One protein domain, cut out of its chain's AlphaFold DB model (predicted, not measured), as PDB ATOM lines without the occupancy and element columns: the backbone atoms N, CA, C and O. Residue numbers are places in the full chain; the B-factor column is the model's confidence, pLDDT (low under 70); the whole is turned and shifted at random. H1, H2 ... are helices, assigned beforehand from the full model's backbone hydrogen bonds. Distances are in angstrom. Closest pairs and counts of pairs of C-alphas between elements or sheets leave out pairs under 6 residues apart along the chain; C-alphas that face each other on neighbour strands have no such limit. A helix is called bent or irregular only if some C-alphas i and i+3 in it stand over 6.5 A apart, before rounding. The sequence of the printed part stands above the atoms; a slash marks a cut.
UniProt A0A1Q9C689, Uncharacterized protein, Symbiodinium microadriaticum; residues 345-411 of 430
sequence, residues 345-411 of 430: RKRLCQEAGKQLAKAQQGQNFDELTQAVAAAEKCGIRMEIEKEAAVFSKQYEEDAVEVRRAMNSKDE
ATOM      1  N   ARG A 345    -118.406  44.899  13.508       67.88
ATOM      2  CA  ARG A 345    -118.204  43.726  12.646       67.88
ATOM      3  C   ARG A 345    -118.955  42.499  13.160       67.88
ATOM      4  O   ARG A 345    -119.634  41.837  12.388       67.88
ATOM      5  N   LYS A 346    -118.894  42.236  14.470       73.00
ATOM      6  CA  LYS A 346    -119.615  41.113  15.090       73.00
ATOM      7  C   LYS A 346    -121.133  41.244  14.916       73.00
ATOM      8  O   LYS A 346    -121.799  40.247  14.652       73.00
ATOM      9  N   ARG A 347    -121.666  42.467  15.012       74.25
ATOM     10  CA  ARG A 347    -123.094  42.746  14.802       74.25
ATOM     11  C   ARG A 347    -123.512  42.523  13.346       74.25
ATOM     12  O   ARG A 347    -124.535  41.893  13.114       74.25
ATOM     13  N   LEU A 348    -122.694  42.959  12.385       72.56
ATOM     14  CA  LEU A 348    -122.932  42.726  10.955       72.56
ATOM     15  C   LEU A 348    -122.878  41.235  10.589       72.56
ATOM     16  O   LEU A 348    -123.744  40.769   9.856       72.56
ATOM     17  N   CYS A 349    -121.931  40.468  11.145       71.12
ATOM     18  CA  CYS A 349    -121.877  39.014  10.950       71.12
ATOM     19  C   CYS A 349    -123.138  38.319  11.486       71.12
ATOM     20  O   CYS A 349    -123.697  37.450  10.824       71.12
ATOM     21  N   GLN A 350    -123.601  38.708  12.679       77.62
ATOM     22  CA  GLN A 350    -124.805  38.130  13.278       77.62
ATOM     23  C   GLN A 350    -126.065  38.456  12.473       77.62
ATOM     24  O   GLN A 350    -126.936  37.602  12.337       77.62
ATOM     25  N   GLU A 351    -126.163  39.668  11.929       76.88
ATOM     26  CA  GLU A 351    -127.323  40.071  11.134       76.88
ATOM     27  C   GLU A 351    -127.325  39.405   9.751       76.88
ATOM     28  O   GLU A 351    -128.360  38.903   9.319       76.88
ATOM     29  N   ALA A 352    -126.158  39.288   9.108       74.31
ATOM     30  CA  ALA A 352    -126.005  38.541   7.860       74.31
ATOM     31  C   ALA A 352    -126.357  37.053   8.039       74.31
ATOM     32  O   ALA A 352    -127.083  36.496   7.219       74.31
ATOM     33  N   GLY A 353    -125.931  36.430   9.145       78.62
ATOM     34  CA  GLY A 353    -126.285  35.044   9.464       78.62
ATOM     35  C   GLY A 353    -127.791  34.834   9.657       78.62
ATOM     36  O   GLY A 353    -128.349  33.860   9.161       78.62
ATOM     37  N   LYS A 354    -128.488  35.778  10.308       80.00
ATOM     38  CA  LYS A 354    -129.954  35.719  10.451       80.00
ATOM     39  C   LYS A 354    -130.680  35.865   9.116       80.00
ATOM     40  O   LYS A 354    -131.674  35.178   8.897       80.00
ATOM     41  N   GLN A 355    -130.211  36.755   8.240       76.94
ATOM     42  CA  GLN A 355    -130.823  36.928   6.920       76.94
ATOM     43  C   GLN A 355    -130.599  35.709   6.029       76.94
ATOM     44  O   GLN A 355    -131.536  35.280   5.363       76.94
ATOM     45  N   LEU A 356    -129.416  35.095   6.096       72.56
ATOM     46  CA  LEU A 356    -129.131  33.849   5.388       72.56
ATOM     47  C   LEU A 356    -130.034  32.706   5.881       72.56
ATOM     48  O   LEU A 356    -130.655  32.030   5.069       72.56
ATOM     49  N   ALA A 357    -130.194  32.549   7.200       76.25
ATOM     50  CA  ALA A 357    -131.079  31.533   7.777       76.25
ATOM     51  C   ALA A 357    -132.558  31.744   7.399       76.25
ATOM     52  O   ALA A 357    -133.292  30.783   7.173       76.25
ATOM     53  N   LYS A 358    -133.008  33.001   7.291       77.50
ATOM     54  CA  LYS A 358    -134.373  33.335   6.859       77.50
ATOM     55  C   LYS A 358    -134.584  33.069   5.362       77.50
ATOM     56  O   LYS A 358    -135.606  32.497   4.993       77.50
ATOM     57  N   ALA A 359    -133.603  33.415   4.526       73.88
ATOM     58  CA  ALA A 359    -133.602  33.129   3.089       73.88
ATOM     59  C   ALA A 359    -133.485  31.624   2.779       73.88
ATOM     60  O   ALA A 359    -133.875  31.184   1.708       73.88
ATOM     61  N   GLN A 360    -132.981  30.809   3.708       72.81
ATOM     62  CA  GLN A 360    -133.006  29.346   3.585       72.81
ATOM     63  C   GLN A 360    -134.390  28.746   3.880       72.81
ATOM     64  O   GLN A 360    -134.713  27.678   3.365       72.81
ATOM     65  N   GLN A 361    -135.218  29.414   4.692       79.94
ATOM     66  CA  GLN A 361    -136.563  28.940   5.040       79.94
ATOM     67  C   GLN A 361    -137.632  29.364   4.023       79.94
ATOM     68  O   GLN A 361    -138.607  28.643   3.827       79.94
ATOM     69  N   GLY A 362    -137.458  30.510   3.363       71.25
ATOM     70  CA  GLY A 362    -138.264  30.895   2.206       71.25
ATOM     71  C   GLY A 362    -137.504  30.545   0.939       71.25
ATOM     72  O   GLY A 362    -136.469  31.142   0.704       71.25
ATOM     73  N   GLN A 363    -137.980  29.592   0.135       60.19
ATOM     74  CA  GLN A 363    -137.331  29.110  -1.098       60.19
ATOM     75  C   GLN A 363    -137.245  30.187  -2.212       60.19
ATOM     76  O   GLN A 363    -137.763  29.996  -3.309       60.19
ATOM     77  N   ASN A 364    -136.615  31.333  -1.947       75.44
ATOM     78  CA  ASN A 364    -136.410  32.421  -2.891       75.44
ATOM     79  C   ASN A 364    -134.909  32.593  -3.159       75.44
ATOM     80  O   ASN A 364    -134.156  33.158  -2.363       75.44
ATOM     81  N   PHE A 365    -134.475  32.068  -4.301       66.31
ATOM     82  CA  PHE A 365    -133.070  31.988  -4.698       66.31
ATOM     83  C   PHE A 365    -132.409  33.370  -4.873       66.31
ATOM     84  O   PHE A 365    -131.206  33.531  -4.631       66.31
ATOM     85  N   ASP A 366    -133.196  34.390  -5.217       71.81
ATOM     86  CA  ASP A 366    -132.703  35.756  -5.408       71.81
ATOM     87  C   ASP A 366    -132.323  36.424  -4.077       71.81
ATOM     88  O   ASP A 366    -131.323  37.143  -4.001       71.81
ATOM     89  N   GLU A 367    -133.051  36.127  -2.998       74.88
ATOM     90  CA  GLU A 367    -132.747  36.636  -1.653       74.88
ATOM     91  C   GLU A 367    -131.476  35.996  -1.084       74.88
ATOM     92  O   GLU A 367    -130.645  36.677  -0.477       74.88
ATOM     93  N   LEU A 368    -131.269  34.704  -1.356       73.88
ATOM     94  CA  LEU A 368    -130.053  33.992  -0.968       73.88
ATOM     95  C   LEU A 368    -128.820  34.572  -1.681       73.88
ATOM     96  O   LEU A 368    -127.783  34.807  -1.060       73.88
ATOM     97  N   THR A 369    -128.952  34.876  -2.974       74.19
ATOM     98  CA  THR A 369    -127.868  35.444  -3.788       74.19
ATOM     99  C   THR A 369    -127.467  36.841  -3.296       74.19
ATOM    100  O   THR A 369    -126.279  37.154  -3.185       74.19
ATOM    101  N   GLN A 370    -128.444  37.672  -2.921       75.44
ATOM    102  CA  GLN A 370    -128.182  38.998  -2.358       75.44
ATOM    103  C   GLN A 370    -127.540  38.930  -0.962       75.44
ATOM    104  O   GLN A 370    -126.618  39.700  -0.674       75.44
ATOM    105  N   ALA A 371    -127.961  37.984  -0.116       72.12
ATOM    106  CA  ALA A 371    -127.378  37.776   1.210       72.12
ATOM    107  C   ALA A 371    -125.909  37.313   1.138       72.12
ATOM    108  O   ALA A 371    -125.061  37.827   1.873       72.12
ATOM    109  N   VAL A 372    -125.578  36.408   0.208       73.88
ATOM    110  CA  VAL A 372    -124.196  35.949  -0.025       73.88
ATOM    111  C   VAL A 372    -123.310  37.099  -0.514       73.88
ATOM    112  O   VAL A 372    -122.235  37.323   0.044       73.88
ATOM    113  N   ALA A 373    -123.787  37.908  -1.465       74.00
ATOM    114  CA  ALA A 373    -123.047  39.072  -1.958       74.00
ATOM    115  C   ALA A 373    -122.789  40.131  -0.863       74.00
ATOM    116  O   ALA A 373    -121.740  40.785  -0.843       74.00
ATOM    117  N   ALA A 374    -123.724  40.305   0.079       72.12
ATOM    118  CA  ALA A 374    -123.542  41.189   1.230       72.12
ATOM    119  C   ALA A 374    -122.499  40.644   2.227       72.12
ATOM    120  O   ALA A 374    -121.681  41.407   2.755       72.12
ATOM    121  N   ALA A 375    -122.477  39.327   2.449       69.62
ATOM    122  CA  ALA A 375    -121.522  38.671   3.337       69.62
ATOM    123  C   ALA A 375    -120.088  38.656   2.765       69.62
ATOM    124  O   ALA A 375    -119.117  38.861   3.506       69.62
ATOM    125  N   GLU A 376    -119.938  38.527   1.442       72.81
ATOM    126  CA  GLU A 376    -118.647  38.644   0.750       72.81
ATOM    127  C   GLU A 376    -118.023  40.035   0.914       72.81
ATOM    128  O   GLU A 376    -116.832  40.146   1.225       72.81
ATOM    129  N   LYS A 377    -118.829  41.102   0.823       70.00
ATOM    130  CA  LYS A 377    -118.372  42.484   1.072       70.00
ATOM    131  C   LYS A 377    -117.846  42.699   2.499       70.00
ATOM    132  O   LYS A 377    -117.062  43.618   2.723       70.00
ATOM    133  N   CYS A 378    -118.218  41.843   3.454       66.69
ATOM    134  CA  CYS A 378    -117.764  41.914   4.847       66.69
ATOM    135  C   CYS A 378    -116.483  41.095   5.131       66.69
ATOM    136  O   CYS A 378    -115.901  41.198   6.224       66.69
ATOM    137  N   GLY A 379    -116.002  40.318   4.150       63.69
ATOM    138  CA  GLY A 379    -114.774  39.525   4.238       63.69
ATOM    139  C   GLY A 379    -114.909  38.216   5.026       63.69
ATOM    140  O   GLY A 379    -113.922  37.754   5.595       63.69
ATOM    141  N   ILE A 380    -116.109  37.623   5.070       60.53
ATOM    142  CA  ILE A 380    -116.453  36.411   5.849       60.53
ATOM    143  C   ILE A 380    -116.374  35.146   4.962       60.53
ATOM    144  O   ILE A 380    -117.150  34.205   5.071       60.53
ATOM    145  N   ARG A 381    -115.426  35.109   4.021       59.25
ATOM    146  CA  ARG A 381    -115.373  34.070   2.979       59.25
ATOM    147  C   ARG A 381    -115.103  32.658   3.524       59.25
ATOM    148  O   ARG A 381    -115.713  31.702   3.066       59.25
ATOM    149  N   MET A 382    -114.245  32.524   4.539       52.34
ATOM    150  CA  MET A 382    -113.853  31.202   5.057       52.34
ATOM    151  C   MET A 382    -114.928  30.505   5.902       52.34
ATOM    152  O   MET A 382    -114.895  29.284   6.033       52.34
ATOM    153  N   GLU A 383    -115.847  31.252   6.516       59.31
ATOM    154  CA  GLU A 383    -116.949  30.660   7.290       59.31
ATOM    155  C   GLU A 383    -118.086  30.224   6.358       59.31
ATOM    156  O   GLU A 383    -118.618  29.130   6.530       59.31
ATOM    157  N   ILE A 384    -118.336  30.984   5.284       60.97
ATOM    158  CA  ILE A 384    -119.280  30.616   4.216       60.97
ATOM    159  C   ILE A 384    -118.809  29.358   3.471       60.97
ATOM    160  O   ILE A 384    -119.598  28.446   3.250       60.97
ATOM    161  N   GLU A 385    -117.520  29.263   3.129       59.97
ATOM    162  CA  GLU A 385    -116.965  28.083   2.445       59.97
ATOM    163  C   GLU A 385    -117.051  26.810   3.312       59.97
ATOM    164  O   GLU A 385    -117.259  25.716   2.786       59.97
ATOM    165  N   LYS A 386    -116.951  26.936   4.643       63.22
ATOM    166  CA  LYS A 386    -117.126  25.804   5.566       63.22
ATOM    167  C   LYS A 386    -118.573  25.333   5.643       63.22
ATOM    168  O   LYS A 386    -118.803  24.128   5.611       63.22
ATOM    169  N   GLU A 387    -119.533  26.248   5.733       64.81
ATOM    170  CA  GLU A 387    -120.949  25.868   5.770       64.81
ATOM    171  C   GLU A 387    -121.433  25.336   4.414       64.81
ATOM    172  O   GLU A 387    -122.151  24.338   4.371       64.81
ATOM    173  N   ALA A 388    -120.947  25.896   3.300       63.41
ATOM    174  CA  ALA A 388    -121.215  25.375   1.959       63.41
ATOM    175  C   ALA A 388    -120.687  23.939   1.770       63.41
ATOM    176  O   ALA A 388    -121.355  23.111   1.152       63.41
ATOM    177  N   ALA A 389    -119.524  23.609   2.346       60.69
ATOM    178  CA  ALA A 389    -118.972  22.254   2.304       60.69
ATOM    179  C   ALA A 389    -119.801  21.243   3.118       60.69
ATOM    180  O   ALA A 389    -119.961  20.097   2.694       60.69
ATOM    181  N   VAL A 390    -120.365  21.656   4.259       69.62
ATOM    182  CA  VAL A 390    -121.290  20.817   5.044       69.62
ATOM    183  C   VAL A 390    -122.572  20.550   4.251       69.62
ATOM    184  O   VAL A 390    -123.049  19.418   4.221       69.62
ATOM    185  N   PHE A 391    -123.083  21.558   3.541       57.25
ATOM    186  CA  PHE A 391    -124.301  21.432   2.738       57.25
ATOM    187  C   PHE A 391    -124.110  20.552   1.496       57.25
ATOM    188  O   PHE A 391    -124.962  19.721   1.193       57.25
ATOM    189  N   SER A 392    -122.964  20.672   0.813       64.12
ATOM    190  CA  SER A 392    -122.610  19.792  -0.312       64.12
ATOM    191  C   SER A 392    -122.580  18.327   0.116       64.12
ATOM    192  O   SER A 392    -123.053  17.461  -0.613       64.12
ATOM    193  N   LYS A 393    -122.071  18.057   1.323       70.12
ATOM    194  CA  LYS A 393    -122.017  16.706   1.875       70.12
ATOM    195  C   LYS A 393    -123.411  16.160   2.206       70.12
ATOM    196  O   LYS A 393    -123.697  15.017   1.873       70.12
ATOM    197  N   GLN A 394    -124.287  16.981   2.792       75.38
ATOM    198  CA  GLN A 394    -125.674  16.583   3.062       75.38
ATOM    199  C   GLN A 394    -126.435  16.272   1.765       75.38
ATOM    200  O   GLN A 394    -127.121  15.263   1.680       75.38
ATOM    201  N   TYR A 395    -126.256  17.088   0.723       72.06
ATOM    202  CA  TYR A 395    -126.909  16.867  -0.570       72.06
ATOM    203  C   TYR A 395    -126.433  15.580  -1.263       72.06
ATOM    204  O   TYR A 395    -127.223  14.879  -1.894       72.06
ATOM    205  N   GLU A 396    -125.147  15.242  -1.138       70.69
ATOM    206  CA  GLU A 396    -124.612  13.962  -1.619       70.69
ATOM    207  C   GLU A 396    -125.198  12.769  -0.851       70.69
ATOM    208  O   GLU A 396    -125.536  11.756  -1.467       70.69
ATOM    209  N   GLU A 397    -125.357  12.887   0.469       81.31
ATOM    210  CA  GLU A 397    -125.963  11.850   1.313       81.31
ATOM    211  C   GLU A 397    -127.451  11.640   0.967       81.31
ATOM    212  O   GLU A 397    -127.863  10.502   0.716       81.31
ATOM    213  N   ASP A 398    -128.219  12.720   0.808       77.25
ATOM    214  CA  ASP A 398    -129.631  12.674   0.410       77.25
ATOM    215  C   ASP A 398    -129.796  12.091  -1.012       77.25
ATOM    216  O   ASP A 398    -130.681  11.271  -1.275       77.25
ATOM    217  N   ALA A 399    -128.904  12.441  -1.948       69.38
ATOM    218  CA  ALA A 399    -128.910  11.894  -3.306       69.38
ATOM    219  C   ALA A 399    -128.600  10.386  -3.340       69.38
ATOM    220  O   ALA A 399    -129.140   9.654  -4.178       69.38
ATOM    221  N   VAL A 400    -127.746   9.901  -2.432       80.94
ATOM    222  CA  VAL A 400    -127.477   8.467  -2.260       80.94
ATOM    223  C   VAL A 400    -128.706   7.748  -1.703       80.94
ATOM    224  O   VAL A 400    -129.018   6.644  -2.157       80.94
ATOM    225  N   GLU A 401    -129.429   8.360  -0.767       80.00
ATOM    226  CA  GLU A 401    -130.640   7.781  -0.185       80.00
ATOM    227  C   GLU A 401    -131.789   7.693  -1.201       80.00
ATOM    228  O   GLU A 401    -132.397   6.630  -1.353       80.00
ATOM    229  N   VAL A 402    -132.001   8.741  -2.004       75.00
ATOM    230  CA  VAL A 402    -132.959   8.720  -3.124       75.00
ATOM    231  C   VAL A 402    -132.608   7.618  -4.124       75.00
ATOM    232  O   VAL A 402    -133.483   6.868  -4.557       75.00
ATOM    233  N   ARG A 403    -131.320   7.451  -4.455       72.31
ATOM    234  CA  ARG A 403    -130.870   6.400  -5.380       72.31
ATOM    235  C   ARG A 403    -131.102   4.995  -4.816       72.31
ATOM    236  O   ARG A 403    -131.506   4.104  -5.558       72.31
ATOM    237  N   ARG A 404    -130.920   4.791  -3.505       80.62
ATOM    238  CA  ARG A 404    -131.276   3.525  -2.833       80.62
ATOM    239  C   ARG A 404    -132.780   3.255  -2.881       80.62
ATOM    240  O   ARG A 404    -133.173   2.126  -3.153       80.62
ATOM    241  N   ALA A 405    -133.607   4.275  -2.657       75.19
ATOM    242  CA  ALA A 405    -135.063   4.145  -2.702       75.19
ATOM    243  C   ALA A 405    -135.603   3.871  -4.118       75.19
ATOM    244  O   ALA A 405    -136.612   3.186  -4.271       75.19
ATOM    245  N   MET A 406    -134.940   4.382  -5.162       70.00
ATOM    246  CA  MET A 406    -135.282   4.050  -6.551       70.00
ATOM    247  C   MET A 406    -134.931   2.597  -6.879       70.00
ATOM    248  O   MET A 406    -135.775   1.874  -7.401       70.00
ATOM    249  N   ASN A 407    -133.746   2.137  -6.472       74.38
ATOM    250  CA  ASN A 407    -133.324   0.758  -6.716       74.38
ATOM    251  C   ASN A 407    -134.214  -0.269  -5.989       74.38
ATOM    252  O   ASN A 407    -134.503  -1.320  -6.553       74.38
ATOM    253  N   SER A 408    -134.715   0.034  -4.783       75.38
ATOM    254  CA  SER A 408    -135.634  -0.884  -4.088       75.38
ATOM    255  C   SER A 408    -137.018  -0.971  -4.746       75.38
ATOM    256  O   SER A 408    -137.678  -2.007  -4.664       75.38
ATOM    257  N   LYS A 409    -137.465   0.092  -5.431       67.88
ATOM    258  CA  LYS A 409    -138.714   0.081  -6.205       67.88
ATOM    259  C   LYS A 409    -138.588  -0.730  -7.491       67.88
ATOM    260  O   LYS A 409    -139.540  -1.418  -7.850       67.88
ATOM    261  N   ASP A 410    -137.435  -0.683  -8.148       64.19
ATOM    262  CA  ASP A 410    -137.187  -1.482  -9.351       64.19
ATOM    263  C   ASP A 410    -137.071  -2.982  -9.021       64.19
ATOM    264  O   ASP A 410    -137.593  -3.820  -9.760       64.19
ATOM    265  N   GLU A 411    -136.512  -3.331  -7.857       61.62
ATOM    266  CA  GLU A 411    -136.515  -4.710  -7.345       61.62
ATOM    267  C   GLU A 411    -137.925  -5.202  -6.970       61.62
ATOM    268  O   GLU A 411    -138.274  -6.351  -7.255       61.62
TER     269      GLU A 411
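Overview. This is residues 345 to 411 of the 430 residues of an uncharacterized protein of Symbiodinium microadriaticum (UniProt A0A1Q9C689). One long, nearly straight helix, H3, reaches out from a small helical hairpin made of H1 and H2, and its residues 385 to 411 stick out as a free arm that makes most of the length. H1 and H2 lie side by side as a compact head, and H2 and H3 open from their tight link as a V. The printed part has 67 residues with three named helices, in the order H1, H2, H3, and no named strand; the class is all helix. The whole is only just loose, close to extended, with a radius of gyration of the C-alphas of 16.2 A, and it spans 55 by 23 by 15 A, a rod in outline.

Arrangement. H3, residues 381 to 411, is the longest helix and touches no helix. It is close to but not clearly touching H2, residues 365 to 377; their closest C-alphas, those of Ala 375 and Arg 381, are 7.7 A apart. H2 and H3 run opposite ways at a shallow tilt of 31 degrees, with their centres 22.8 A apart. H1, residues 345 to 361, touches H2, with 13 pairs of C-alphas within 8 A. Their closest C-alphas, those of Ala 359 and Leu 368, are 5.5 A apart. H1 and H2 form a helical hairpin, running opposite ways at a shallow tilt of 15 degrees, with their centres 10.3 A apart. H1 and H3 are apart. In H1, H2 and H3 every O i to N i+4 pair is within hydrogen-bond range.

Along the chain. H3 has 31 residues, from Arg 381 to Glu 411, and measures 45.4 A from first to last C-alpha. It begins with C-alpha 381 at (-115.373, 34.070, 2.979) and ends with C-alpha 411 at (-136.515, -4.710, -7.345). H2 has 13 residues, from Phe 365 to Lys 377, and measures 19.0 A. H1 has 17 residues, from Arg 345 to Gln 361, and measures 24.8 A, with C-alpha 345 at (-118.204, 43.726, 12.646). No helix is bent or irregular.

Size, cuts and confidence. The two C-alphas farthest apart, those of Arg 345 and Glu 411, are 55.5 A apart, and they are also the first and last printed. Residues 361 to 366 and residues 385 to 411, the latter in H3, stand free. Without these stretches the body has 34 residues, spans 21 by 16 by 13 A and has a radius of gyration of 8.7 A. The printed part has no cut, and the links from H1 to H2 and from H2 to H3 are both tight, with 3 residues each. The mean pLDDT of the printed part of this predicted model is 70.8, and 23 printed residues are under 70, among them residues 378 to 392 and residues 409 to 411.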